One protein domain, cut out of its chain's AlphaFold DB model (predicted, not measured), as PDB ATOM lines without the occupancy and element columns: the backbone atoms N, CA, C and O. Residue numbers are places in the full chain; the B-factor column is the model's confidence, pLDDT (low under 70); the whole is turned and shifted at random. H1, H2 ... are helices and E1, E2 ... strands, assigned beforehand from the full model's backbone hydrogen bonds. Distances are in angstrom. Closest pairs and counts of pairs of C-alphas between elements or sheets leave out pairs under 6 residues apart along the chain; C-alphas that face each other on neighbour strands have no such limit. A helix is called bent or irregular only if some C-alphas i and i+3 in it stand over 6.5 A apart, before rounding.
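What this domain is: This is residues 37 to 164, 185 to 216 and 233 to 267 of the 484 residues of the protein "Putative citrate/malate transporter" of Bifidobacterium psychraerophilum (UniProt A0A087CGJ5). A strongly twisted sheet of seven strands runs through the body, with H2, H3 and H5 covering one face and H1 on the other, where the sheet curls round it. The long helix H3 runs along the strands, and its residues 158 to 164 stick out; the short H4 packs on H5, off the sheet. The printed part has 195 residues with five named helices and seven named strands, in the order E1 H1 E2 E3 E4 H2 E5 H3 E6 H4 H5 E7, and its class is mixed, helices and strands. The sheet is mixed, in the order E4 E3 E2 E5 E1 E6 E7, with parallel neighbours from E2 to E7 and antiparallel ones from E2 to E4. The whole is compact, with a radius of gyration of the C-alphas of 16.8 A, and only just elongated, spanning 55 by 36 by 34 A.

Where its parts are: In the sheet, E4 is residues 101 to 103, E3 is 80 to 88 and 26.4 A long, E2 is 63 to 72 and 29.9 A, E5 is 131 to 135 and 12.5 A, E1 is 37 to 43 and 19.7 A, E6 is 186 to 196 and 30.0 A, and E7 is 256 to 260 and 12.8 A. E1 begins at C-alpha 37 (0.621, 4.597, 20.168), and E7 ends at C-alpha 260 (19.648, 0.405, 8.067). H1 is residues 46 to 57, 15.9 A long; H2 is 110 to 126, 23.3 A; H4 is 200 to 204; and H5 is 243 to 252, 14.6 A. H3, residues 143 to 164, is 31.7 A long and ends at C-alpha 164 (-16.961, 14.358, 34.404). H2 is irregular, with C-alphas 120 and 123 7.0 A apart, and has a kink of 39 degrees near residue 120.

How they stand to each other: The sheet has helices on both faces, three layers, with H2 and H5 on one face and H1 on the other. E5 and E1 are parallel at 24 degrees, with N 39 and O 132 2.9 A apart, within hydrogen-bond range. E1 and E6 are parallel at 24 degrees, N 40 to O 190 being 3.0 A, and E6 and E7 at 36 degrees, N 258 to O 193 being 2.9 A. E2 and E5 are parallel at 12 degrees, N 66 to O 133 being 2.8 A. E2, E3 and E4 form a meander, each strand the antiparallel neighbour of the one before; N 69 and O 83 are 2.8 A apart, and N 101 and O 84 2.8 A. E1, H1, E2 and E4, H2, E5 are split strand-helix-strand units, two strands running the same way with other strands between them in the sheet, and both crossovers are right-handed. The closest C-alphas of H1 and E6 are those of Leu 49 and Val 194, 6.4 A. H3 is over E1 and E6, at a height over the sheet of 9.4 A. H5 is on the same face as H3, at a height of 9.0 A. H2 touches H3 at a steep tilt of 44 degrees, the same way, closest at the C-alphas of Lys 115 and Val 145, 5.2 A; H3 does so with residues 144 to 152 alone. H4 is not on the sheet and touches H5, closest at the C-alphas of Leu 204 and Gly 244, 4.0 A. Every O i to N i+4 pair is within hydrogen-bond range in H1, H3, H4 and H5; in H2 it is 11 of 13.

The domain as a whole: The C-alphas farthest apart are those of Asp 164 and Gly 265, 57.0 A. Residues 165 to 184 and 217 to 232 are not printed; the gaps between C-alphas are 16.6 A from 164 to 185 and 9.1 A from 216 to 233. Of the links that are printed whole, E3 to E4 is long, with 12 residues. Mean pLDDT of the printed part is 80.1, and 35 residues are under 70, among them 88 to 99, 212 to 216, 233 to 240 and 262 to 267.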
ATOM      1  N   SER A  37      -0.689   3.970  20.004       91.12
ATOM      2  CA  SER A  37       0.621   4.597  20.168       91.12
ATOM      3  C   SER A  37       1.095   5.237  18.868       91.12
ATOM      4  O   SER A  37       1.113   4.589  17.821       91.12
ATOM      5  N   VAL A  38       1.543   6.487  18.943       92.75
ATOM      6  CA  VAL A  38       2.075   7.254  17.809       92.75
ATOM      7  C   VAL A  38       3.595   7.232  17.845       92.75
ATOM      8  O   VAL A  38       4.179   7.678  18.824       92.75
ATOM      9  N   LEU A  39       4.238   6.757  16.786       94.38
ATOM     10  CA  LEU A  39       5.690   6.844  16.616       94.38
ATOM     11  C   LEU A  39       6.002   7.832  15.497       94.38
ATOM     12  O   LEU A  39       5.449   7.715  14.401       94.38
ATOM     13  N   LEU A  40       6.883   8.791  15.767       95.81
ATOM     14  CA  LEU A  40       7.335   9.768  14.780       95.81
ATOM     15  C   LEU A  40       8.605   9.241  14.119       95.81
ATOM     16  O   LEU A  40       9.624   9.093  14.780       95.81
ATOM     17  N   LEU A  41       8.542   8.942  12.824       95.50
ATOM     18  CA  LEU A  41       9.705   8.535  12.044       95.50
ATOM     19  C   LEU A  41      10.331   9.753  11.366       95.50
ATOM     20  O   LEU A  41       9.664  10.428  10.576       95.50
ATOM     21  N   THR A  42      11.615   9.977  11.630       94.94
ATOM     22  CA  THR A  42      12.434  10.996  10.967       94.94
ATOM     23  C   THR A  42      13.699  10.390  10.358       94.94
ATOM     24  O   THR A  42      14.102   9.269  10.671       94.94
ATOM     25  N   GLY A  43      14.291  11.096   9.404       92.06
ATOM     26  CA  GLY A  43      15.468  10.656   8.672       92.06
ATOM     27  C   GLY A  43      15.903  11.699   7.655       92.06
ATOM     28  O   GLY A  43      15.102  12.508   7.184       92.06
ATOM     29  N   ALA A  44      17.184  11.679   7.299       86.88
ATOM     30  CA  ALA A  44      17.742  12.642   6.355       86.88
ATOM     31  C   ALA A  44      17.328  12.356   4.899       86.88
ATOM     32  O   ALA A  44      17.356  13.253   4.067       86.88
ATOM     33  N   THR A  45      16.926  11.126   4.558       86.25
ATOM     34  CA  THR A  45      16.548  10.776   3.180       86.25
ATOM     35  C   THR A  45      15.203  10.065   3.121       86.25
ATOM     36  O   THR A  45      14.875   9.244   3.980       86.25
ATOM     37  N   GLY A  46      14.427  10.354   2.074       84.38
ATOM     38  CA  GLY A  46      13.142   9.692   1.847       84.38
ATOM     39  C   GLY A  46      13.291   8.193   1.587       84.38
ATOM     40  O   GLY A  46      12.530   7.411   2.141       84.38
ATOM     41  N   ALA A  47      14.349   7.771   0.885       83.62
ATOM     42  CA  ALA A  47      14.640   6.359   0.637       83.62
ATOM     43  C   ALA A  47      14.879   5.548   1.925       83.62
ATOM     44  O   ALA A  47      14.420   4.410   2.028       83.62
ATOM     45  N   ASP A  48      15.588   6.115   2.907       86.25
ATOM     46  CA  ASP A  48      15.813   5.440   4.190       86.25
ATOM     47  C   ASP A  48      14.505   5.338   4.994       86.25
ATOM     48  O   ASP A  48      14.185   4.268   5.519       86.25
ATOM     49  N   LEU A  49      13.706   6.412   5.021       89.12
ATOM     50  CA  LEU A  49      12.385   6.439   5.659       89.12
ATOM     51  C   LEU A  49      11.423   5.417   5.044       89.12
ATOM     52  O   LEU A  49      10.760   4.660   5.749       89.12
ATOM     53  N   ASP A  50      11.372   5.370   3.722       86.00
ATOM     54  CA  ASP A  50      10.517   4.483   2.949       86.00
ATOM     55  C   ASP A  50      10.870   3.006   3.180       86.00
ATOM     56  O   ASP A  50       9.984   2.168   3.391       86.00
ATOM     57  N   ALA A  51      12.166   2.689   3.224       84.44
ATOM     58  CA  ALA A  51      12.640   1.365   3.602       84.44
ATOM     59  C   ALA A  51      12.250   1.023   5.050       84.44
ATOM     60  O   ALA A  51      11.744  -0.070   5.309       84.44
ATOM     61  N   ALA A  52      12.400   1.955   5.994       88.38
ATOM     62  CA  ALA A  52      11.987   1.725   7.375       88.38
ATOM     63  C   ALA A  52      10.483   1.447   7.496       88.38
ATOM     64  O   ALA A  52      10.089   0.492   8.164       88.38
ATOM     65  N   VAL A  53       9.632   2.201   6.794       88.50
ATOM     66  CA  VAL A  53       8.176   1.969   6.772       88.50
ATOM     67  C   VAL A  53       7.837   0.585   6.224       88.50
ATOM     68  O   VAL A  53       6.996  -0.110   6.796       88.50
ATOM     69  N   LEU A  54       8.507   0.150   5.154       85.00
ATOM     70  CA  LEU A  54       8.370  -1.201   4.605       85.00
ATOM     71  C   LEU A  54       8.644  -2.277   5.663       85.00
ATOM     72  O   LEU A  54       7.862  -3.216   5.794       85.00
ATOM     73  N   HIS A  55       9.718  -2.137   6.438       85.44
ATOM     74  CA  HIS A  55      10.092  -3.111   7.467       85.44
ATOM     75  C   HIS A  55       9.198  -3.058   8.710       85.44
ATOM     76  O   HIS A  55       8.872  -4.090   9.305       85.44
ATOM     77  N   LEU A  56       8.781  -1.858   9.100       86.81
ATOM     78  CA  LEU A  56       7.990  -1.646  10.301       86.81
ATOM     79  C   LEU A  56       6.513  -1.987  10.073       86.81
ATOM     80  O   LEU A  56       5.937  -2.679  10.905       86.81
ATOM     81  N   ALA A  57       5.905  -1.580   8.958       84.44
ATOM     82  CA  ALA A  57       4.458  -1.686   8.756       84.44
ATOM     83  C   ALA A  57       4.008  -2.831   7.832       84.44
ATOM     84  O   ALA A  57       2.882  -3.312   7.973       84.44
ATOM     85  N   SER A  58       4.836  -3.294   6.887       81.00
ATOM     86  CA  SER A  58       4.378  -4.266   5.882       81.00
ATOM     87  C   SER A  58       4.009  -5.613   6.511       81.00
ATOM     88  O   SER A  58       4.825  -6.265   7.160       81.00
ATOM     89  N   GLY A  59       2.759  -6.043   6.311       70.62
ATOM     90  CA  GLY A  59       2.263  -7.336   6.788       70.62
ATOM     91  C   GLY A  59       2.035  -7.435   8.301       70.62
ATOM     92  O   GLY A  59       1.687  -8.522   8.769       70.62
ATOM     93  N   LYS A  60       2.194  -6.341   9.062       80.56
ATOM     94  CA  LYS A  60       1.902  -6.299  10.503       80.56
ATOM     95  C   LYS A  60       0.469  -5.817  10.744       80.56
ATOM     96  O   LYS A  60       0.019  -4.835  10.160       80.56
ATOM     97  N   HIS A  61      -0.260  -6.535  11.596       82.56
ATOM     98  CA  HIS A  61      -1.625  -6.170  11.975       82.56
ATOM     99  C   HIS A  61      -1.633  -5.028  12.989       82.56
ATOM    100  O   HIS A  61      -0.749  -4.955  13.836       82.56
ATOM    101  N   GLY A  62      -2.644  -4.165  12.913       86.62
ATOM    102  CA  GLY A  62      -2.812  -3.051  13.842       86.62
ATOM    103  C   GLY A  62      -1.833  -1.895  13.626       86.62
ATOM    104  O   GLY A  62      -1.823  -0.981  14.444       86.62
ATOM    105  N   VAL A  63      -1.049  -1.899  12.541       88.81
ATOM    106  CA  VAL A  63      -0.098  -0.831  12.198       88.81
ATOM    107  C   VAL A  63      -0.608  -0.048  10.989       88.81
ATOM    108  O   VAL A  63      -0.971  -0.625   9.961       88.81
ATOM    109  N   MET A  64      -0.612   1.278  11.099       90.50
ATOM    110  CA  MET A  64      -0.883   2.201   9.996       90.50
ATOM    111  C   MET A  64       0.279   3.175   9.831       90.50
ATOM    112  O   MET A  64       0.928   3.535  10.809       90.50
ATOM    113  N   ALA A  65       0.531   3.615   8.599       91.38
ATOM    114  CA  ALA A  65       1.562   4.602   8.296       91.38
ATOM    115  C   ALA A  65       0.951   5.841   7.633       91.38
ATOM    116  O   ALA A  65       0.252   5.739   6.624       91.38
ATOM    117  N   LEU A  66       1.238   7.009   8.193       92.75
ATOM    118  CA  LEU A  66       0.915   8.323   7.658       92.75
ATOM    119  C   LEU A  66       2.216   8.969   7.174       92.75
ATOM    120  O   LEU A  66       3.037   9.381   7.986       92.75
ATOM    121  N   ARG A  67       2.424   9.024   5.859       91.88
ATOM    122  CA  ARG A  67       3.677   9.482   5.232       91.88
ATOM    123  C   ARG A  67       3.480  10.827   4.546       91.88
ATOM    124  O   ARG A  67       2.493  10.982   3.829       91.88
ATOM    125  N   TYR A  68       4.417  11.759   4.745       92.00
ATOM    126  CA  TYR A  68       4.408  13.105   4.155       92.00
ATOM    127  C   TYR A  68       5.546  13.327   3.156       92.00
ATOM    128  O   TYR A  68       6.711  13.205   3.515       92.00
ATOM    129  N   TRP A  69       5.237  13.759   1.938       88.81
ATOM    130  CA  TRP A  69       6.230  14.160   0.938       88.81
ATOM    131  C   TRP A  69       6.209  15.668   0.731       88.81
ATOM    132  O   TRP A  69       5.156  16.305   0.835       88.81
ATOM    133  N   VAL A  70       7.373  16.213   0.394       86.94
ATOM    134  CA  VAL A  70       7.554  17.608   0.002       86.94
ATOM    135  C   VAL A  70       8.113  17.618  -1.412       86.94
ATOM    136  O   VAL A  70       9.119  16.978  -1.700       86.94
ATOM    137  N   GLU A  71       7.421  18.313  -2.300       83.00
ATOM    138  CA  GLU A  71       7.740  18.404  -3.721       83.00
ATOM    139  C   GLU A  71       7.728  19.879  -4.143       83.00
ATOM    140  O   GLU A  71       7.095  20.711  -3.491       83.00
ATOM    141  N   ALA A  72       8.381  20.212  -5.256       78.00
ATOM    142  CA  ALA A  72       8.182  21.510  -5.902       78.00
ATOM    143  C   ALA A  72       6.711  21.655  -6.311       78.00
ATOM    144  O   ALA A  72       6.155  20.722  -6.899       78.00
ATOM    145  N   ASP A  73       6.077  22.805  -6.073       77.44
ATOM    146  CA  ASP A  73       4.775  23.043  -6.686       77.44
ATOM    147  C   ASP A  73       4.963  23.344  -8.183       77.44
ATOM    148  O   ASP A  73       5.526  24.378  -8.548       77.44
ATOM    149  N   PRO A  74       4.458  22.499  -9.102       73.44
ATOM    150  CA  PRO A  74       4.529  22.810 -10.527       73.44
ATOM    151  C   PRO A  74       3.708  24.053 -10.910       73.44
ATOM    152  O   PRO A  74       3.864  24.561 -12.021       73.44
ATOM    153  N   ALA A  75       2.791  24.510 -10.049       77.81
ATOM    154  CA  ALA A  75       1.941  25.667 -10.315       77.81
ATOM    155  C   ALA A  75       2.606  27.011  -9.972       77.81
ATOM    156  O   ALA A  75       2.219  28.031 -10.548       77.81
ATOM    157  N   GLU A  76       3.584  27.025  -9.066       76.88
ATOM    158  CA  GLU A  76       4.205  28.249  -8.562       76.88
ATOM    159  C   GLU A  76       5.705  28.026  -8.322       76.88
ATOM    160  O   GLU A  76       6.129  27.201  -7.524       76.88
ATOM    161  N   TYR A  77       6.530  28.760  -9.073       72.69
ATOM    162  CA  TYR A  77       7.982  28.613  -9.021       72.69
ATOM    163  C   TYR A  77       8.522  28.997  -7.639       72.69
ATOM    164  O   TYR A  77       8.266  30.104  -7.165       72.69
ATOM    165  N   GLY A  78       9.309  28.104  -7.038       66.94
ATOM    166  CA  GLY A  78       9.910  28.315  -5.721       66.94
ATOM    167  C   GLY A  78       8.954  28.101  -4.547       66.94
ATOM    168  O   GLY A  78       9.327  28.412  -3.422       66.94
ATOM    169  N   SER A  79       7.740  27.583  -4.773       76.25
ATOM    170  CA  SER A  79       6.867  27.149  -3.682       76.25
ATOM    171  C   SER A  79       6.913  25.633  -3.488       76.25
ATOM    172  O   SER A  79       7.242  24.857  -4.392       76.25
ATOM    173  N   LEU A  80       6.610  25.216  -2.260       81.12
ATOM    174  CA  LEU A  80       6.580  23.820  -1.851       81.12
ATOM    175  C   LEU A  80       5.145  23.303  -1.860       81.12
ATOM    176  O   LEU A  80       4.212  23.974  -1.419       81.12
ATOM    177  N   ARG A  81       4.984  22.059  -2.300       85.19
ATOM    178  CA  ARG A  81       3.762  21.283  -2.159       85.19
ATOM    179  C   ARG A  81       3.997  20.162  -1.160       85.19
ATOM    180  O   ARG A  81       4.839  19.295  -1.373       85.19
ATOM    181  N   VAL A  82       3.177  20.133  -0.114       89.06
ATOM    182  CA  VAL A  82       3.121  19.006   0.819       89.06
ATOM    183  C   VAL A  82       2.021  18.053   0.378       89.06
ATOM    184  O   VAL A  82       0.889  18.460   0.102       89.06
ATOM    185  N   THR A  83       2.334  16.766   0.323       90.62
ATOM    186  CA  THR A  83       1.338  15.716   0.112       90.62
ATOM    187  C   THR A  83       1.464  14.652   1.184       90.62
ATOM    188  O   THR A  83       2.527  14.470   1.768       90.62
ATOM    189  N   ARG A  84       0.373  13.943   1.462       92.06
ATOM    190  CA  ARG A  84       0.360  12.848   2.430       92.06
ATOM    191  C   ARG A  84      -0.354  11.622   1.904       92.06
ATOM    192  O   ARG A  84      -1.233  11.730   1.056       92.06
ATOM    193  N   SER A  85      -0.038  10.464   2.458       88.62
ATOM    194  CA  SER A  85      -0.742   9.211   2.196       88.62
ATOM    195  C   SER A  85      -0.945   8.471   3.502       88.62
ATOM    196  O   SER A  85      -0.054   8.444   4.351       88.62
ATOM    197  N   LEU A  86      -2.119   7.864   3.642       86.81
ATOM    198  CA  LEU A  86      -2.440   6.976   4.747       86.81
ATOM    199  C   LEU A  86      -2.438   5.541   4.218       86.81
ATOM    200  O   LEU A  86      -3.327   5.148   3.463       86.81
ATOM    201  N   CYS A  87      -1.428   4.773   4.607       78.06
ATOM    202  CA  CYS A  87      -1.251   3.383   4.210       78.06
ATOM    203  C   CYS A  87      -1.720   2.471   5.349       78.06
ATOM    204  O   CYS A  87      -1.214   2.551   6.471       78.06
ATOM    205  N   ALA A  88      -2.678   1.591   5.062       65.31
ATOM    206  CA  ALA A  88      -3.150   0.568   5.994       65.31
ATOM    207  C   ALA A  88      -2.675  -0.820   5.543       65.31
ATOM    208  O   ALA A  88      -2.687  -1.069   4.341       65.31
ATOM    209  N   GLU A  89      -2.304  -1.678   6.511       55.44
ATOM    210  CA  GLU A  89      -1.982  -3.133   6.554       55.44
ATOM    211  C   GLU A  89      -1.580  -3.929   5.279       55.44
ATOM    212  O   GLU A  89      -0.886  -4.938   5.396       55.44
ATOM    213  N   ARG A  90      -2.034  -3.583   4.069       49.75
ATOM    214  CA  ARG A  90      -1.900  -4.375   2.834       49.75
ATOM    215  C   ARG A  90      -1.408  -3.621   1.603       49.75
ATOM    216  O   ARG A  90      -1.038  -4.276   0.634       49.75
ATOM    217  N   GLU A  91      -1.386  -2.294   1.619       53.75
ATOM    218  CA  GLU A  91      -0.932  -1.488   0.484       53.75
ATOM    219  C   GLU A  91      -0.085  -0.334   1.023       53.75
ATOM    220  O   GLU A  91      -0.611   0.691   1.442       53.75
ATOM    221  N   ILE A  92       1.236  -0.522   1.049       53.97
ATOM    222  CA  ILE A  92       2.189   0.573   1.247       53.97
ATOM    223  C   ILE A  92       2.719   0.928  -0.148       53.97
ATOM    224  O   ILE A  92       3.677   0.306  -0.609       53.97
ATOM    225  N   PRO A  93       2.077   1.848  -0.890       52.41
ATOM    226  CA  PRO A  93       2.664   2.408  -2.095       52.41
ATOM    227  C   PRO A  93       3.816   3.318  -1.676       52.41
ATOM    228  O   PRO A  93       3.626   4.479  -1.329       52.41
ATOM    229  N   VAL A  94       5.023   2.766  -1.691       54.50
ATOM    230  CA  VAL A  94       6.232   3.476  -1.264       54.50
ATOM    231  C   VAL A  94       6.581   4.615  -2.232       54.50
ATOM    232  O   VAL A  94       7.149   5.615  -1.825       54.50
ATOM    233  N   GLN A  95       6.160   4.538  -3.501       53.97
ATOM    234  CA  GLN A  95       6.546   5.524  -4.523       53.97
ATOM    235  C   GLN A  95       5.436   5.924  -5.510       53.97
ATOM    236  O   GLN A  95       5.696   6.692  -6.433       53.97
ATOM    237  N   ASP A  96       4.194   5.444  -5.359       54.97
ATOM    238  CA  ASP A  96       3.122   5.852  -6.279       54.97
ATOM    239  C   ASP A  96       2.485   7.170  -5.807       54.97
ATOM    240  O   ASP A  96       2.002   7.284  -4.679       54.97
ATOM    241  N   ALA A  97       2.461   8.180  -6.680       57.00
ATOM    242  CA  ALA A  97       1.726   9.424  -6.447       57.00
ATOM    243  C   ALA A  97       0.204   9.187  -6.371       57.00
ATOM    244  O   ALA A  97      -0.551  10.029  -5.874       57.00
ATOM    245  N   ARG A  98      -0.279   8.037  -6.863       55.91
ATOM    246  CA  ARG A  98      -1.690   7.652  -6.781       55.91
ATOM    247  C   ARG A  98      -2.090   7.414  -5.328       55.91
ATOM    248  O   ARG A  98      -1.613   6.493  -4.679       55.91
ATOM    249  N   GLY A  99      -3.025   8.229  -4.848       67.81
ATOM    250  CA  GLY A  99      -3.546   8.154  -3.480       67.81
ATOM    251  C   GLY A  99      -2.961   9.199  -2.531       67.81
ATOM    252  O   GLY A  99      -3.481   9.342  -1.427       67.81
ATOM    253  N   ARG A 100      -1.958   9.979  -2.966       84.50
ATOM    254  CA  ARG A 100      -1.468  11.127  -2.197       84.50
ATOM    255  C   ARG A 100      -2.516  12.242  -2.179       84.50
ATOM    256  O   ARG A 100      -3.062  12.625  -3.215       84.50
ATOM    257  N   VAL A 101      -2.790  12.764  -0.992       88.00
ATOM    258  CA  VAL A 101      -3.704  13.879  -0.743       88.00
ATOM    259  C   VAL A 101      -2.870  15.142  -0.519       88.00
ATOM    260  O   VAL A 101      -1.946  15.104   0.294       88.00
ATOM    261  N   PRO A 102      -3.151  16.255  -1.220       87.81
ATOM    262  CA  PRO A 102      -2.453  17.512  -0.975       87.81
ATOM    263  C   PRO A 102      -2.805  18.058   0.412       87.81
ATOM    264  O   PRO A 102      -3.972  18.051   0.810       87.81
ATOM    265  N   VAL A 103      -1.796  18.556   1.120       88.25
ATOM    266  CA  VAL A 103      -1.948  19.249   2.401       88.25
ATOM    267  C   VAL A 103      -1.791  20.740   2.140       88.25
ATOM    268  O   VAL A 103      -0.832  21.173   1.504       88.25
ATOM    269  N   VAL A 104      -2.762  21.532   2.590       84.44
ATOM    270  CA  VAL A 104      -2.772  22.973   2.330       84.44
ATOM    271  C   VAL A 104      -1.736  23.662   3.221       84.44
ATOM    272  O   VAL A 104      -1.792  23.566   4.446       84.44
ATOM    273  N   MET A 105      -0.792  24.371   2.601       81.31
ATOM    274  CA  MET A 105       0.145  25.252   3.298       81.31
ATOM    275  C   MET A 105      -0.446  26.664   3.387       81.31
ATOM    276  O   MET A 105      -0.287  27.473   2.477       81.31
ATOM    277  N   ASP A 106      -1.122  26.984   4.490       75.06
ATOM    278  CA  ASP A 106      -1.724  28.308   4.726       75.06
ATOM    279  C   ASP A 106      -0.688  29.344   5.217       75.06
ATOM    280  O   ASP A 106      -0.810  29.909   6.305       75.06
ATOM    281  N   GLY A 107       0.386  29.563   4.448       69.88
ATOM    282  CA  GLY A 107       1.444  30.537   4.774       69.88
ATOM    283  C   GLY A 107       2.215  30.243   6.070       69.88
ATOM    284  O   GLY A 107       2.859  31.130   6.626       69.88
ATOM    285  N   CYS A 108       2.126  29.009   6.566       79.56
ATOM    286  CA  CYS A 108       2.844  28.507   7.734       79.56
ATOM    287  C   CYS A 108       4.096  27.722   7.301       79.56
ATOM    288  O   CYS A 108       4.170  27.247   6.169       79.56
ATOM    289  N   CYS A 109       5.075  27.554   8.201       85.50
ATOM    290  CA  CYS A 109       6.236  26.700   7.929       85.50
ATOM    291  C   CYS A 109       5.834  25.219   7.804       85.50
ATOM    292  O   CYS A 109       4.801  24.804   8.341       85.50
ATOM    293  N   LEU A 110       6.685  24.418   7.154       86.06
ATOM    294  CA  LEU A 110       6.470  22.984   6.930       86.06
ATOM    295  C   LEU A 110       6.084  22.238   8.219       86.06
ATOM    296  O   LEU A 110       5.070  21.541   8.253       86.06
ATOM    297  N   THR A 111       6.828  22.465   9.303       89.31
ATOM    298  CA  THR A 111       6.567  21.870  10.621       89.31
ATOM    299  C   THR A 111       5.176  22.206  11.151       89.31
ATOM    300  O   THR A 111       4.480  21.338  11.677       89.31
ATOM    301  N   CYS A 112       4.733  23.457  10.998       89.12
ATOM    302  CA  CYS A 112       3.403  23.883  11.427       89.12
ATOM    303  C   CYS A 112       2.288  23.261  10.581       89.12
ATOM    304  O   CYS A 112       1.259  22.878  11.134       89.12
ATOM    305  N   THR A 113       2.496  23.127   9.272       90.94
ATOM    306  CA  THR A 113       1.543  22.454   8.385       90.94
ATOM    307  C   THR A 113       1.397  20.980   8.752       90.94
ATOM    308  O   THR A 113       0.277  20.513   8.961       90.94
ATOM    309  N   VAL A 114       2.513  20.257   8.886       92.19
ATOM    310  CA  VAL A 114       2.499  18.823   9.201       92.19
ATOM    311  C   VAL A 114       1.912  18.575  10.588       92.19
ATOM    312  O   VAL A 114       0.989  17.777  10.706       92.19
ATOM    313  N   LYS A 115       2.354  19.290  11.636       92.25
ATOM    314  CA  LYS A 115       1.836  19.055  12.998       92.25
ATOM    315  C   LYS A 115       0.323  19.277  13.096       92.25
ATOM    316  O   LYS A 115      -0.361  18.500  13.757       92.25
ATOM    317  N   HIS A 116      -0.212  20.297  12.413       90.56
ATOM    318  CA  HIS A 116      -1.647  20.570  12.417       90.56
ATOM    319  C   HIS A 116      -2.432  19.477  11.684       90.56
ATOM    320  O   HIS A 116      -3.426  18.985  12.212       90.56
ATOM    321  N   ASP A 117      -1.969  19.059  10.503       93.12
ATOM    322  CA  ASP A 117      -2.617  17.993   9.734       93.12
ATOM    323  C   ASP A 117      -2.577  16.644  10.480       93.12
ATOM    324  O   ASP A 117      -3.610  15.978  10.566       93.12
ATOM    325  N   VAL A 118      -1.457  16.284  11.123       92.69
ATOM    326  CA  VAL A 118      -1.381  15.087  11.985       92.69
ATOM    327  C   VAL A 118      -2.396  15.177  13.124       92.69
ATOM    328  O   VAL A 118      -3.144  14.226  13.348       92.69
ATOM    329  N   GLY A 119      -2.470  16.321  13.815       89.12
ATOM    330  CA  GLY A 119      -3.420  16.534  14.909       89.12
ATOM    331  C   GLY A 119      -4.882  16.350  14.487       89.12
ATOM    332  O   GLY A 119      -5.667  15.773  15.236       89.12
ATOM    333  N   LEU A 120      -5.241  16.770  13.268       88.75
ATOM    334  CA  LEU A 120      -6.591  16.590  12.719       88.75
ATOM    335  C   LEU A 120      -6.922  15.127  12.399       88.75
ATOM    336  O   LEU A 120      -8.073  14.719  12.531       88.75
ATOM    337  N   LEU A 121      -5.936  14.337  11.974       88.94
ATOM    338  CA  LEU A 121      -6.130  12.938  11.569       88.94
ATOM    339  C   LEU A 121      -6.019  11.949  12.721       88.94
ATOM    340  O   LEU A 121      -6.391  10.782  12.574       88.94
ATOM    341  N   LEU A 122      -5.474  12.395  13.849       87.25
ATOM    342  CA  LEU A 122      -5.095  11.520  14.943       87.25
ATOM    343  C   LEU A 122      -6.293  10.758  15.518       87.25
ATOM    344  O   LEU A 122      -6.196   9.551  15.725       87.25
ATOM    345  N   GLY A 123      -7.433  11.433  15.699       81.25
ATOM    346  CA  GLY A 123      -8.670  10.822  16.197       81.25
ATOM    347  C   GLY A 123      -9.213   9.725  15.277       81.25
ATOM    348  O   GLY A 123      -9.603   8.652  15.753       81.25
ATOM    349  N   GLU A 124      -9.162   9.946  13.960       83.50
ATOM    350  CA  GLU A 124      -9.653   8.988  12.964       83.50
ATOM    351  C   GLU A 124      -8.720   7.774  12.875       83.50
ATOM    352  O   GLU A 124      -9.178   6.629  12.795       83.50
ATOM    353  N   CYS A 125      -7.406   8.017  12.903       86.44
ATOM    354  CA  CYS A 125      -6.381   6.979  12.813       86.44
ATOM    355  C   CYS A 125      -6.332   6.122  14.081       86.44
ATOM    356  O   CYS A 125      -6.275   4.894  13.992       86.44
ATOM    357  N   ALA A 126      -6.434   6.740  15.261       82.50
ATOM    358  CA  ALA A 126      -6.398   6.051  16.550       82.50
ATOM    359  C   ALA A 126      -7.542   5.046  16.746       82.50
ATOM    360  O   ALA A 126      -7.432   4.117  17.539       82.50
ATOM    361  N   GLN A 127      -8.644   5.189  16.008       82.62
ATOM    362  CA  GLN A 127      -9.744   4.221  16.028       82.62
ATOM    363  C   GLN A 127      -9.494   2.988  15.147       82.62
ATOM    364  O   GLN A 127     -10.233   2.002  15.243       82.62
ATOM    365  N   GLN A 128      -8.505   3.051  14.256       84.69
ATOM    366  CA  GLN A 128      -8.282   2.072  13.193       84.69
ATOM    367  C   GLN A 128      -7.025   1.226  13.407       84.69
ATOM    368  O   GLN A 128      -6.925   0.150  12.815       84.69
ATOM    369  N   CYS A 129      -6.106   1.667  14.268       87.69
ATOM    370  CA  CYS A 129      -4.837   0.999  14.533       87.69
ATOM    371  C   CYS A 129      -4.478   0.987  16.024       87.69
ATOM    372  O   CYS A 129      -5.011   1.756  16.818       87.69
ATOM    373  N   GLU A 130      -3.583   0.073  16.386       89.69
ATOM    374  CA  GLU A 130      -2.906   0.032  17.686       89.69
ATOM    375  C   GLU A 130      -1.629   0.883  17.652       89.69
ATOM    376  O   GLU A 130      -1.243   1.477  18.657       89.69
ATOM    377  N   HIS A 131      -1.003   0.990  16.477       90.81
ATOM    378  CA  HIS A 131       0.195   1.784  16.257       90.81
ATOM    379  C   HIS A 131       0.072   2.631  14.991       90.81
ATOM    380  O   HIS A 131      -0.198   2.113  13.902       90.81
ATOM    381  N   LEU A 132       0.329   3.929  15.132       92.81
ATOM    382  CA  LEU A 132       0.391   4.880  14.032       92.81
ATOM    383  C   LEU A 132       1.838   5.337  13.832       92.81
ATOM    384  O   LEU A 132       2.407   6.002  14.694       92.81
ATOM    385  N   LEU A 133       2.421   5.010  12.681       93.88
ATOM    386  CA  LEU A 133       3.711   5.540  12.247       93.88
ATOM    387  C   LEU A 133       3.474   6.847  11.492       93.88
ATOM    388  O   LEU A 133       2.915   6.834  10.397       93.88
ATOM    389  N   VAL A 134       3.897   7.970  12.054       95.50
ATOM    390  CA  VAL A 134       3.854   9.278  11.393       95.50
ATOM    391  C   VAL A 134       5.236   9.552  10.819       95.50
ATOM    392  O   VAL A 134       6.180   9.814  11.555       95.50
ATOM    393  N   VAL A 135       5.368   9.456   9.503       94.94
ATOM    394  CA  VAL A 135       6.650   9.543   8.801       94.94
ATOM    395  C   VAL A 135       6.783  10.936   8.213       94.94
ATOM    396  O   VAL A 135       6.105  11.290   7.238       94.94
ATOM    397  N   LEU A 136       7.649  11.721   8.841       95.19
ATOM    398  CA  LEU A 136       7.856  13.126   8.531       95.19
ATOM    399  C   LEU A 136       8.591  13.294   7.191       95.19
ATOM    400  O   LEU A 136       9.193  12.344   6.678       95.19
ATOM    401  N   PRO A 137       8.524  14.486   6.576       92.38
ATOM    402  CA  PRO A 137       9.393  14.829   5.461       92.38
ATOM    403  C   PRO A 137      10.879  14.636   5.806       92.38
ATOM    404  O   PRO A 137      11.259  14.837   6.963       92.38
ATOM    405  N   PRO A 138      11.732  14.293   4.822       90.44
ATOM    406  CA  PRO A 138      13.168  14.195   5.047       90.44
ATOM    407  C   PRO A 138      13.733  15.474   5.676       90.44
ATOM    408  O   PRO A 138      13.392  16.580   5.257       90.44
ATOM    409  N   GLY A 139      14.595  15.318   6.682       87.62
ATOM    410  CA  GLY A 139      15.258  16.431   7.370       87.62
ATOM    411  C   GLY A 139      14.353  17.317   8.226       87.62
ATOM    412  O   GLY A 139      14.779  18.399   8.639       87.62
ATOM    413  N   MET A 140      13.111  16.897   8.475       90.31
ATOM    414  CA  MET A 140      12.203  17.581   9.387       90.31
ATOM    415  C   MET A 140      12.361  17.039  10.813       90.31
ATOM    416  O   MET A 140      12.280  15.834  11.042       90.31
ATOM    417  N   GLU A 141      12.516  17.951  11.769       89.69
ATOM    418  CA  GLU A 141      12.560  17.635  13.198       89.69
ATOM    419  C   GLU A 141      11.195  17.181  13.727       89.69
ATOM    420  O   GLU A 141      10.141  17.755  13.415       89.69
ATOM    421  N   ALA A 142      11.227  16.145  14.552       91.81
ATOM    422  CA  ALA A 142      10.080  15.494  15.147       91.81
ATOM    423  C   ALA A 142       9.693  16.094  16.500       91.81
ATOM    424  O   ALA A 142       8.503  16.092  16.817       91.81
ATOM    425  N   ALA A 143      10.628  16.655  17.273       89.12
ATOM    426  CA  ALA A 143      10.360  17.179  18.614       89.12
ATOM    427  C   ALA A 143       9.218  18.219  18.659       89.12
ATOM    428  O   ALA A 143       8.322  18.080  19.501       89.12
ATOM    429  N   PRO A 144       9.123  19.199  17.732       89.38
ATOM    430  CA  PRO A 144       7.996  20.134  17.717       89.38
ATOM    431  C   PRO A 144       6.648  19.469  17.406       89.38
ATOM    432  O   PRO A 144       5.600  19.975  17.812       89.38
ATOM    433  N   VAL A 145       6.655  18.364  16.652       92.31
ATOM    434  CA  VAL A 145       5.449  17.576  16.362       92.31
ATOM    435  C   VAL A 145       5.079  16.738  17.583       92.31
ATOM    436  O   VAL A 145       3.922  16.765  17.987       92.31
ATOM    437  N   ALA A 146       6.049  16.060  18.201       91.12
ATOM    438  CA  ALA A 146       5.870  15.252  19.407       91.12
ATOM    439  C   ALA A 146       5.220  16.070  20.526       91.12
ATOM    440  O   ALA A 146       4.113  15.746  20.952       91.12
ATOM    441  N   SER A 147       5.841  17.194  20.896       88.88
ATOM    442  CA  SER A 147       5.339  18.095  21.938       88.88
ATOM    443  C   SER A 147       3.929  18.605  21.623       88.88
ATOM    444  O   SER A 147       3.058  18.599  22.489       88.88
ATOM    445  N   TYR A 148       3.650  18.966  20.365       91.06
ATOM    446  CA  TYR A 148       2.308  19.395  19.966       91.06
ATOM    447  C   TYR A 148       1.253  18.295  20.152       91.06
ATOM    448  O   TYR A 148       0.133  18.574  20.594       91.06
ATOM    449  N   LEU A 149       1.580  17.050  19.801       90.12
ATOM    450  CA  LEU A 149       0.667  15.915  19.950       90.12
ATOM    451  C   LEU A 149       0.478  15.538  21.424       90.12
ATOM    452  O   LEU A 149      -0.650  15.254  21.828       90.12
ATOM    453  N   GLU A 150       1.537  15.583  22.230       88.88
ATOM    454  CA  GLU A 150       1.475  15.381  23.681       88.88
ATOM    455  C   GLU A 150       0.572  16.413  24.353       88.88
ATOM    456  O   GLU A 150      -0.361  16.032  25.064       88.88
ATOM    457  N   ASP A 151       0.781  17.698  24.058       87.94
ATOM    458  CA  ASP A 151      -0.042  18.796  24.562       87.94
ATOM    459  C   ASP A 151      -1.502  18.633  24.136       87.94
ATOM    460  O   ASP A 151      -2.420  18.792  24.944       87.94
ATOM    461  N   SER A 152      -1.739  18.259  22.877       86.19
ATOM    462  CA  SER A 152      -3.089  18.030  22.354       86.19
ATOM    463  C   SER A 152      -3.791  16.876  23.078       86.19
ATOM    464  O   SER A 152      -4.956  17.003  23.460       86.19
ATOM    465  N   CYS A 153      -3.081  15.772  23.336       83.69
ATOM    466  CA  CYS A 153      -3.614  14.643  24.099       83.69
ATOM    467  C   CYS A 153      -3.853  15.011  25.572       83.69
ATOM    468  O   CYS A 153      -4.853  14.598  26.159       83.69
ATOM    469  N   ALA A 154      -2.954  15.787  26.184       83.19
ATOM    470  CA  ALA A 154      -3.084  16.236  27.567       83.19
ATOM    471  C   ALA A 154      -4.277  17.186  27.750       83.19
ATOM    472  O   ALA A 154      -5.035  17.045  28.712       83.19
ATOM    473  N   LEU A 155      -4.477  18.113  26.809       83.06
ATOM    474  CA  LEU A 155      -5.621  19.022  26.800       83.06
ATOM    475  C   LEU A 155      -6.943  18.264  26.654       83.06
ATOM    476  O   LEU A 155      -7.860  18.530  27.429       83.06
ATOM    477  N   ASP A 156      -7.041  17.298  25.733       80.75
ATOM    478  CA  ASP A 156      -8.263  16.491  25.563       80.75
ATOM    479  C   ASP A 156      -8.627  15.745  26.860       80.75
ATOM    480  O   ASP A 156      -9.760  15.825  27.340       80.75
ATOM    481  N   ARG A 157      -7.634  15.123  27.515       78.31
ATOM    482  CA  ARG A 157      -7.818  14.463  28.821       78.31
ATOM    483  C   ARG A 157      -8.267  15.436  29.916       78.31
ATOM    484  O   ARG A 157      -9.135  15.100  30.725       78.31
ATOM    485  N   ALA A 158      -7.697  16.641  29.954       78.19
ATOM    486  CA  ALA A 158      -8.075  17.662  30.928       78.19
ATOM    487  C   ALA A 158      -9.528  18.129  30.729       78.19
ATOM    488  O   ALA A 158     -10.265  18.255  31.707       78.19
ATOM    489  N   PHE A 159      -9.967  18.333  29.481       77.25
ATOM    490  CA  PHE A 159     -11.353  18.706  29.183       77.25
ATOM    491  C   PHE A 159     -12.357  17.622  29.589       77.25
ATOM    492  O   PHE A 159     -13.410  17.960  30.133       77.25
ATOM    493  N   LEU A 160     -12.030  16.344  29.383       70.12
ATOM    494  CA  LEU A 160     -12.875  15.228  29.820       70.12
ATOM    495  C   LEU A 160     -12.988  15.151  31.343       70.12
ATOM    496  O   LEU A 160     -14.093  15.045  31.863       70.12
ATOM    497  N   THR A 161     -11.868  15.306  32.053       70.75
ATOM    498  CA  THR A 161     -11.857  15.312  33.528       70.75
ATOM    499  C   THR A 161     -12.777  16.405  34.080       70.75
ATOM    500  O   THR A 161     -13.566  16.170  34.990       70.75
ATOM    501  N   ILE A 162     -12.727  17.602  33.483       73.06
ATOM    502  CA  ILE A 162     -13.604  18.715  33.858       73.06
ATOM    503  C   ILE A 162     -15.075  18.382  33.561       73.06
ATOM    504  O   ILE A 162     -15.946  18.691  34.370       73.06
ATOM    505  N   ALA A 163     -15.377  17.770  32.412       67.81
ATOM    506  CA  ALA A 163     -16.744  17.398  32.045       67.81
ATOM    507  C   ALA A 163     -17.346  16.352  33.000       67.81
ATOM    508  O   ALA A 163     -18.518  16.476  33.370       67.81
ATOM    509  N   ASP A 164     -16.546  15.381  33.441       66.75
ATOM    510  CA  ASP A 164     -16.961  14.358  34.404       66.75
ATOM    511  C   ASP A 164     -17.277  14.975  35.778       66.75
ATOM    512  O   ASP A 164     -18.344  14.693  36.332       66.75
ATOM    513  N   TYR A 185      -7.337   7.894  24.246       73.06
ATOM    514  CA  TYR A 185      -6.640   6.629  24.020       73.06
ATOM    515  C   TYR A 185      -5.375   6.786  23.177       73.06
ATOM    516  O   TYR A 185      -4.926   5.799  22.604       73.06
ATOM    517  N   VAL A 186      -4.819   7.993  23.056       84.50
ATOM    518  CA  VAL A 186      -3.610   8.241  22.267       84.50
ATOM    519  C   VAL A 186      -2.433   8.616  23.161       84.50
ATOM    520  O   VAL A 186      -2.538   9.456  24.061       84.50
ATOM    521  N   SER A 187      -1.287   7.994  22.891       87.44
ATOM    522  CA  SER A 187       0.005   8.380  23.455       87.44
ATOM    523  C   SER A 187       1.047   8.543  22.365       87.44
ATOM    524  O   SER A 187       1.112   7.733  21.440       87.44
ATOM    525  N   VAL A 188       1.897   9.554  22.508       88.38
ATOM    526  CA  VAL A 188       3.135   9.648  21.738       88.38
ATOM    527  C   VAL A 188       4.118   8.652  22.350       88.38
ATOM    528  O   VAL A 188       4.371   8.682  23.549       88.38
ATOM    529  N   GLY A 189       4.546   7.689  21.541       83.88
ATOM    530  CA  GLY A 189       5.405   6.576  21.935       83.88
ATOM    531  C   GLY A 189       6.884   6.806  21.652       83.88
ATOM    532  O   GLY A 189       7.667   5.945  22.021       83.88
ATOM    533  N   GLY A 190       7.253   7.908  20.988       89.62
ATOM    534  CA  GLY A 190       8.645   8.311  20.778       89.62
ATOM    535  C   GLY A 190       8.995   8.795  19.373       89.62
ATOM    536  O   GLY A 190       8.227   8.633  18.415       89.62
ATOM    537  N   ILE A 191      10.194   9.360  19.274       93.06
ATOM    538  CA  ILE A 191      10.879   9.775  18.053       93.06
ATOM    539  C   ILE A 191      11.855   8.676  17.632       93.06
ATOM    540  O   ILE A 191      12.717   8.233  18.391       93.06
ATOM    541  N   VAL A 192      11.717   8.229  16.390       94.44
ATOM    542  CA  VAL A 192      12.508   7.163  15.790       94.44
ATOM    543  C   VAL A 192      13.275   7.732  14.603       94.44
ATOM    544  O   VAL A 192      12.688   8.031  13.560       94.44
ATOM    545  N   THR A 193      14.592   7.840  14.737       94.25
ATOM    546  CA  THR A 193      15.470   8.343  13.677       94.25
ATOM    547  C   THR A 193      16.057   7.187  12.880       94.25
ATOM    548  O   THR A 193      16.685   6.272  13.415       94.25
ATOM    549  N   VAL A 194      15.846   7.214  11.567       93.00
ATOM    550  CA  VAL A 194      16.327   6.192  10.640       93.00
ATOM    551  C   VAL A 194      17.651   6.634  10.042       93.00
ATOM    552  O   VAL A 194      17.744   7.697   9.427       93.00
ATOM    553  N   VAL A 195      18.672   5.788  10.178       90.44
ATOM    554  CA  VAL A 195      20.016   6.081   9.684       90.44
ATOM    555  C   VAL A 195      20.594   4.882   8.955       90.44
ATOM    556  O   VAL A 195      20.619   3.762   9.459       90.44
ATOM    557  N   ARG A 196      21.124   5.112   7.756       87.25
ATOM    558  CA  ARG A 196      21.875   4.085   7.031       87.25
ATOM    559  C   ARG A 196      23.280   3.940   7.606       87.25
ATOM    560  O   ARG A 196      24.032   4.913   7.597       87.25
ATOM    561  N   HIS A 197      23.641   2.723   8.010       84.19
ATOM    562  CA  HIS A 197      24.920   2.405   8.660       84.19
ATOM    563  C   HIS A 197      26.120   2.654   7.733       84.19
ATOM    564  O   HIS A 197      27.032   3.407   8.076       84.19
ATOM    565  N   GLY A 198      26.086   2.114   6.510       81.88
ATOM    566  CA  GLY A 198      27.203   2.223   5.566       81.88
ATOM    567  C   GLY A 198      27.502   3.656   5.111       81.88
ATOM    568  O   GLY A 198      26.705   4.254   4.392       81.88
ATOM    569  N   GLY A 199      28.667   4.199   5.473       80.25
ATOM    570  CA  GLY A 199      29.078   5.566   5.118       80.25
ATOM    571  C   GLY A 199      28.404   6.650   5.963       80.25
ATOM    572  O   GLY A 199      28.209   7.762   5.480       80.25
ATOM    573  N   LEU A 200      27.973   6.322   7.189       83.31
ATOM    574  CA  LEU A 200      27.414   7.301   8.123       83.31
ATOM    575  C   LEU A 200      28.428   8.392   8.489       83.31
ATOM    576  O   LEU A 200      28.071   9.559   8.485       83.31
ATOM    577  N   GLN A 201      29.680   8.027   8.776       80.19
ATOM    578  CA  GLN A 201      30.728   8.992   9.134       80.19
ATOM    579  C   GLN A 201      30.965  10.010   8.018       80.19
ATOM    580  O   GLN A 201      30.918  11.207   8.273       80.19
ATOM    581  N   ASP A 202      31.121   9.534   6.781       81.62
ATOM    582  CA  ASP A 202      31.300  10.405   5.615       81.62
ATOM    583  C   ASP A 202      30.118  11.365   5.444       81.62
ATOM    584  O   ASP A 202      30.314  12.542   5.180       81.62
ATOM    585  N   ARG A 203      28.888  10.870   5.640       81.25
ATOM    586  CA  ARG A 203      27.664  11.672   5.514       81.25
ATOM    587  C   ARG A 203      27.450  12.642   6.666       81.25
ATOM    588  O   ARG A 203      26.839  13.679   6.452       81.25
ATOM    589  N   LEU A 204      27.933  12.319   7.864       82.00
ATOM    590  CA  LEU A 204      27.889  13.237   8.996       82.00
ATOM    591  C   LEU A 204      28.730  14.472   8.707       82.00
ATOM    592  O   LEU A 204      28.276  15.553   9.015       82.00
ATOM    593  N   PHE A 205      29.901  14.351   8.089       81.56
ATOM    594  CA  PHE A 205      30.745  15.506   7.745       81.56
ATOM    595  C   PHE A 205      30.604  15.932   6.279       81.56
ATOM    596  O   PHE A 205      31.517  16.534   5.716       81.56
ATOM    597  N   ASP A 206      29.479  15.586   5.650       79.19
ATOM    598  CA  ASP A 206      29.163  16.024   4.298       79.19
ATOM    599  C   ASP A 206      28.526  17.416   4.344       79.19
ATOM    600  O   ASP A 206      27.377  17.577   4.766       79.19
ATOM    601  N   ASP A 207      29.289  18.402   3.877       76.19
ATOM    602  CA  ASP A 207      28.859  19.794   3.726       76.19
ATOM    603  C   ASP A 207      27.997  20.004   2.467       76.19
ATOM    604  O   ASP A 207      27.666  21.139   2.115       76.19
ATOM    605  N   ALA A 208      27.641  18.932   1.746       79.56
ATOM    606  CA  ALA A 208      26.695  19.025   0.648       79.56
ATOM    607  C   ALA A 208      25.366  19.633   1.133       79.56
ATOM    608  O   ALA A 208      24.862  19.252   2.200       79.56
ATOM    609  N   PRO A 209      24.774  20.547   0.341       78.44
ATOM    610  CA  PRO A 209      23.518  21.184   0.699       78.44
ATOM    611  C   PRO A 209      22.431  20.129   0.880       78.44
ATOM    612  O   PRO A 209      22.333  19.158   0.118       78.44
ATOM    613  N   PHE A 210      21.614  20.317   1.909       78.94
ATOM    614  CA  PHE A 210      20.479  19.459   2.163       78.94
ATOM    615  C   PHE A 210      19.375  19.723   1.133       78.94
ATOM    616  O   PHE A 210      18.858  20.828   1.014       78.94
ATOM    617  N   MET A 211      18.985  18.683   0.396       75.50
ATOM    618  CA  MET A 211      17.989  18.793  -0.670       75.50
ATOM    619  C   MET A 211      16.719  18.044  -0.269       75.50
ATOM    620  O   MET A 211      16.706  16.815  -0.196       75.50
ATOM    621  N   ILE A 212      15.629  18.784  -0.044       64.06
ATOM    622  CA  ILE A 212      14.340  18.237   0.426       64.06
ATOM    623  C   ILE A 212      13.616  17.412  -0.659       64.06
ATOM    624  O   ILE A 212      12.736  16.604  -0.358       64.06
ATOM    625  N   ALA A 213      13.981  17.573  -1.930       57.78
ATOM    626  CA  ALA A 213      13.241  16.987  -3.040       57.78
ATOM    627  C   ALA A 213      13.804  15.631  -3.496       57.78
ATOM    628  O   ALA A 213      14.911  15.530  -4.027       57.78
ATOM    629  N   GLU A 214      12.968  14.594  -3.402       51.69
ATOM    630  CA  GLU A 214      13.114  13.394  -4.221       51.69
ATOM    631  C   GLU A 214      12.917  13.797  -5.685       51.69
ATOM    632  O   GLU A 214      11.806  14.106  -6.120       51.69
ATOM    633  N   ALA A 215      14.004  13.802  -6.462       39.34
ATOM    634  CA  ALA A 215      13.898  13.821  -7.909       39.34
ATOM    635  C   ALA A 215      12.965  12.671  -8.309       39.34
ATOM    636  O   ALA A 215      13.288  11.496  -8.129       39.34
ATOM    637  N   THR A 216      11.789  13.005  -8.833       37.44
ATOM    638  CA  THR A 216      10.875  12.042  -9.439       37.44
ATOM    639  C   THR A 216      11.514  11.523 -10.723       37.44
ATOM    640  O   THR A 216      11.120  11.862 -11.833       37.44
ATOM    641  N   ALA A 233      15.472  19.243  -8.111       46.81
ATOM    642  CA  ALA A 233      15.471  19.346  -6.668       46.81
ATOM    643  C   ALA A 233      15.093  20.786  -6.307       46.81
ATOM    644  O   ALA A 233      15.640  21.728  -6.876       46.81
ATOM    645  N   VAL A 234      14.125  20.967  -5.407       48.78
ATOM    646  CA  VAL A 234      13.887  22.290  -4.832       48.78
ATOM    647  C   VAL A 234      15.093  22.584  -3.954       48.78
ATOM    648  O   VAL A 234      15.148  22.135  -2.813       48.78
ATOM    649  N   GLU A 235      16.075  23.288  -4.510       47.03
ATOM    650  CA  GLU A 235      16.847  24.219  -3.702       47.03
ATOM    651  C   GLU A 235      15.794  25.182  -3.163       47.03
ATOM    652  O   GLU A 235      15.222  25.966  -3.922       47.03
ATOM    653  N   ASP A 236      15.442  25.065  -1.884       53.91
ATOM    654  CA  ASP A 236      15.036  26.279  -1.203       53.91
ATOM    655  C   ASP A 236      16.336  27.084  -1.144       53.91
ATOM    656  O   ASP A 236      17.259  26.662  -0.448       53.91
ATOM    657  N   PRO A 237      16.485  28.179  -1.910       47.47
ATOM    658  CA  PRO A 237      17.716  28.964  -1.904       47.47
ATOM    659  C   PRO A 237      18.010  29.595  -0.529       47.47
ATOM    660  O   PRO A 237      18.961  30.362  -0.419       47.47
ATOM    661  N   MET A 238      17.168  29.323   0.476       51.47
ATOM    662  CA  MET A 238      17.307  29.713   1.872       51.47
ATOM    663  C   MET A 238      17.527  28.528   2.833       51.47
ATOM    664  O   MET A 238      17.632  28.765   4.037       51.47
ATOM    665  N   ASP A 239      17.538  27.271   2.367       66.75
ATOM    666  CA  ASP A 239      17.894  26.131   3.223       66.75
ATOM    667  C   ASP A 239      19.412  25.921   3.202       66.75
ATOM    668  O   ASP A 239      19.953  25.136   2.429       66.75
ATOM    669  N   ASP A 240      20.094  26.664   4.071       69.62
ATOM    670  CA  ASP A 240      21.555  26.657   4.199       69.62
ATOM    671  C   ASP A 240      22.090  25.428   4.964       69.62
ATOM    672  O   ASP A 240      23.280  25.353   5.271       69.62
ATOM    673  N   ARG A 241      21.223  24.470   5.324       79.88
ATOM    674  CA  ARG A 241      21.618  23.303   6.120       79.88
ATOM    675  C   ARG A 241      22.422  22.315   5.280       79.88
ATOM    676  O   ARG A 241      22.088  22.024   4.131       79.88
ATOM    677  N   SER A 242      23.434  21.711   5.892       82.44
ATOM    678  CA  SER A 242      24.152  20.571   5.314       82.44
ATOM    679  C   SER A 242      23.418  19.250   5.576       82.44
ATOM    680  O   SER A 242      22.713  19.093   6.578       82.44
ATOM    681  N   LEU A 243      23.603  18.252   4.704       83.25
ATOM    682  CA  LEU A 243      23.098  16.892   4.945       83.25
ATOM    683  C   LEU A 243      23.643  16.315   6.264       83.25
ATOM    684  O   LEU A 243      22.911  15.645   7.006       83.25
ATOM    685  N   GLY A 244      24.915  16.595   6.555       82.88
ATOM    686  CA  GLY A 244      25.573  16.229   7.799       82.88
ATOM    687  C   GLY A 244      24.931  16.856   9.032       82.88
ATOM    688  O   GLY A 244      24.549  16.131   9.954       82.88
ATOM    689  N   GLY A 245      24.728  18.177   9.008       80.94
ATOM    690  CA  GLY A 245      24.093  18.929  10.093       80.94
ATOM    691  C   GLY A 245      22.659  18.472  10.354       80.94
ATOM    692  O   GLY A 245      22.286  18.193  11.494       80.94
ATOM    693  N   VAL A 246      21.871  18.258   9.293       84.56
ATOM    694  CA  VAL A 246      20.524  17.673   9.409       84.56
ATOM    695  C   VAL A 246      20.577  16.295  10.067       84.56
ATOM    696  O   VAL A 246      19.815  16.029  10.991       84.56
ATOM    697  N   THR A 247      21.482  15.418   9.631       87.06
ATOM    698  CA  THR A 247      21.603  14.066  10.200       87.06
ATOM    699  C   THR A 247      21.963  14.104  11.688       87.06
ATOM    700  O   THR A 247      21.383  13.349  12.469       87.06
ATOM    701  N   ALA A 248      22.885  14.983  12.089       83.12
ATOM    702  CA  ALA A 248      23.273  15.158  13.485       83.12
ATOM    703  C   ALA A 248      22.097  15.649  14.348       83.12
ATOM    704  O   ALA A 248      21.813  15.049  15.386       83.12
ATOM    705  N   ASN A 249      21.354  16.659  13.882       82.19
ATOM    706  CA  ASN A 249      20.205  17.210  14.607       82.19
ATOM    707  C   ASN A 249      19.089  16.173  14.805       82.19
ATOM    708  O   ASN A 249      18.555  16.040  15.906       82.19
ATOM    709  N   LEU A 250      18.777  15.384  13.771       88.50
ATOM    710  CA  LEU A 250      17.770  14.321  13.869       88.50
ATOM    711  C   LEU A 250      18.177  13.201  14.833       88.50
ATOM    712  O   LEU A 250      17.325  12.562  15.446       88.50
ATOM    713  N   LEU A 251      19.475  12.917  14.951       86.12
ATOM    714  CA  LEU A 251      19.977  11.938  15.914       86.12
ATOM    715  C   LEU A 251      19.865  12.443  17.353       86.12
ATOM    716  O   LEU A 251      19.608  11.645  18.249       86.12
ATOM    717  N   HIS A 252      20.004  13.745  17.577       80.94
ATOM    718  CA  HIS A 252      19.929  14.324  18.914       80.94
ATOM    719  C   HIS A 252      18.523  14.285  19.530       80.94
ATOM    720  O   HIS A 252      18.386  14.173  20.743       80.94
ATOM    721  N   GLU A 253      17.459  14.371  18.733       84.00
ATOM    722  CA  GLU A 253      16.079  14.274  19.241       84.00
ATOM    723  C   GLU A 253      15.534  12.836  19.288       84.00
ATOM    724  O   GLU A 253      14.364  12.631  19.604       84.00
ATOM    725  N   ALA A 254      16.346  11.837  18.937       88.12
ATOM    726  CA  ALA A 254      15.896  10.460  18.797       88.12
ATOM    727  C   ALA A 254      15.753   9.751  20.153       88.12
ATOM    728  O   ALA A 254      16.722   9.634  20.898       88.12
ATOM    729  N   ASP A 255      14.592   9.144  20.411       86.31
ATOM    730  CA  ASP A 255      14.436   8.135  21.472       86.31
ATOM    731  C   ASP A 255      14.959   6.765  21.009       86.31
ATOM    732  O   ASP A 255      15.455   5.938  21.785       86.31
ATOM    733  N   HIS A 256      14.844   6.516  19.703       89.31
ATOM    734  CA  HIS A 256      15.272   5.294  19.044       89.31
ATOM    735  C   HIS A 256      16.034   5.597  17.763       89.31
ATOM    736  O   HIS A 256      15.590   6.401  16.948       89.31
ATOM    737  N   VAL A 257      17.123   4.866  17.524       90.81
ATOM    738  CA  VAL A 257      17.835   4.909  16.242       90.81
ATOM    739  C   VAL A 257      17.740   3.562  15.554       90.81
ATOM    740  O   VAL A 257      18.121   2.540  16.123       90.81
ATOM    741  N   LEU A 258      17.240   3.567  14.320       90.94
ATOM    742  CA  LEU A 258      17.155   2.382  13.473       90.94
ATOM    743  C   LEU A 258      18.298   2.389  12.465       90.94
ATOM    744  O   LEU A 258      18.302   3.187  11.523       90.94
ATOM    745  N   LEU A 259      19.243   1.471  12.651       89.31
ATOM    746  CA  LEU A 259      20.319   1.241  11.703       89.31
ATOM    747  C   LEU A 259      19.818   0.422  10.516       89.31
ATOM    748  O   LEU A 259      19.208  -0.640  10.651       89.31
ATOM    749  N   CYS A 260      20.085   0.956   9.334       84.62
ATOM    750  CA  CYS A 260      19.648   0.405   8.067       84.62
ATOM    751  C   CYS A 260      20.849  -0.031   7.219       84.62
ATOM    752  O   CYS A 260      21.638   0.806   6.781       84.62
ATOM    753  N   ASP A 261      20.938  -1.329   6.929       73.25
ATOM    754  CA  ASP A 261      21.930  -1.930   6.028       73.25
ATOM    755  C   ASP A 261      21.286  -2.351   4.701       73.25
ATOM    756  O   ASP A 261      21.239  -3.522   4.316       73.25
ATOM    757  N   TRP A 262      20.745  -1.376   3.971       69.06
ATOM    758  CA  TRP A 262      20.158  -1.640   2.660       69.06
ATOM    759  C   TRP A 262      21.231  -1.540   1.577       69.06
ATOM    760  O   TRP A 262      21.782  -0.470   1.314       69.06
ATOM    761  N   THR A 263      21.531  -2.651   0.902       50.53
ATOM    762  CA  THR A 263      22.432  -2.631  -0.259       50.53
ATOM    763  C   THR A 263      21.818  -1.806  -1.400       50.53
ATOM    764  O   THR A 263      20.683  -2.101  -1.799       50.53
ATOM    765  N   PRO A 264      22.544  -0.834  -1.989       37.62
ATOM    766  CA  PRO A 264      22.059  -0.074  -3.138       37.62
ATOM    767  C   PRO A 264      21.823  -1.039  -4.309       37.62
ATOM    768  O   PRO A 264      22.748  -1.684  -4.804       37.62
ATOM    769  N   GLY A 265      20.556  -1.201  -4.697       40.66
ATOM    770  CA  GLY A 265      20.089  -2.247  -5.619       40.66
ATOM    771  C   GLY A 265      18.844  -3.003  -5.135       40.66
ATOM    772  O   GLY A 265      18.234  -3.735  -5.918       40.66
ATOM    773  N   ALA A 266      18.433  -2.797  -3.879       41.22
ATOM    774  CA  ALA A 266      17.199  -3.342  -3.316       41.22
ATOM    775  C   ALA A 266      15.907  -2.727  -3.892       41.22
ATOM    776  O   ALA A 266      14.847  -3.312  -3.691       41.22
ATOM    777  N   ASP A 267      15.973  -1.668  -4.709       39.00
ATOM    778  CA  ASP A 267      14.812  -1.146  -5.462       39.00
ATOM    779  C   ASP A 267      14.164  -2.213  -6.363       39.00
ATOM    780  O   ASP A 267      12.978  -2.150  -6.670       39.00
TER     781      ASP A 267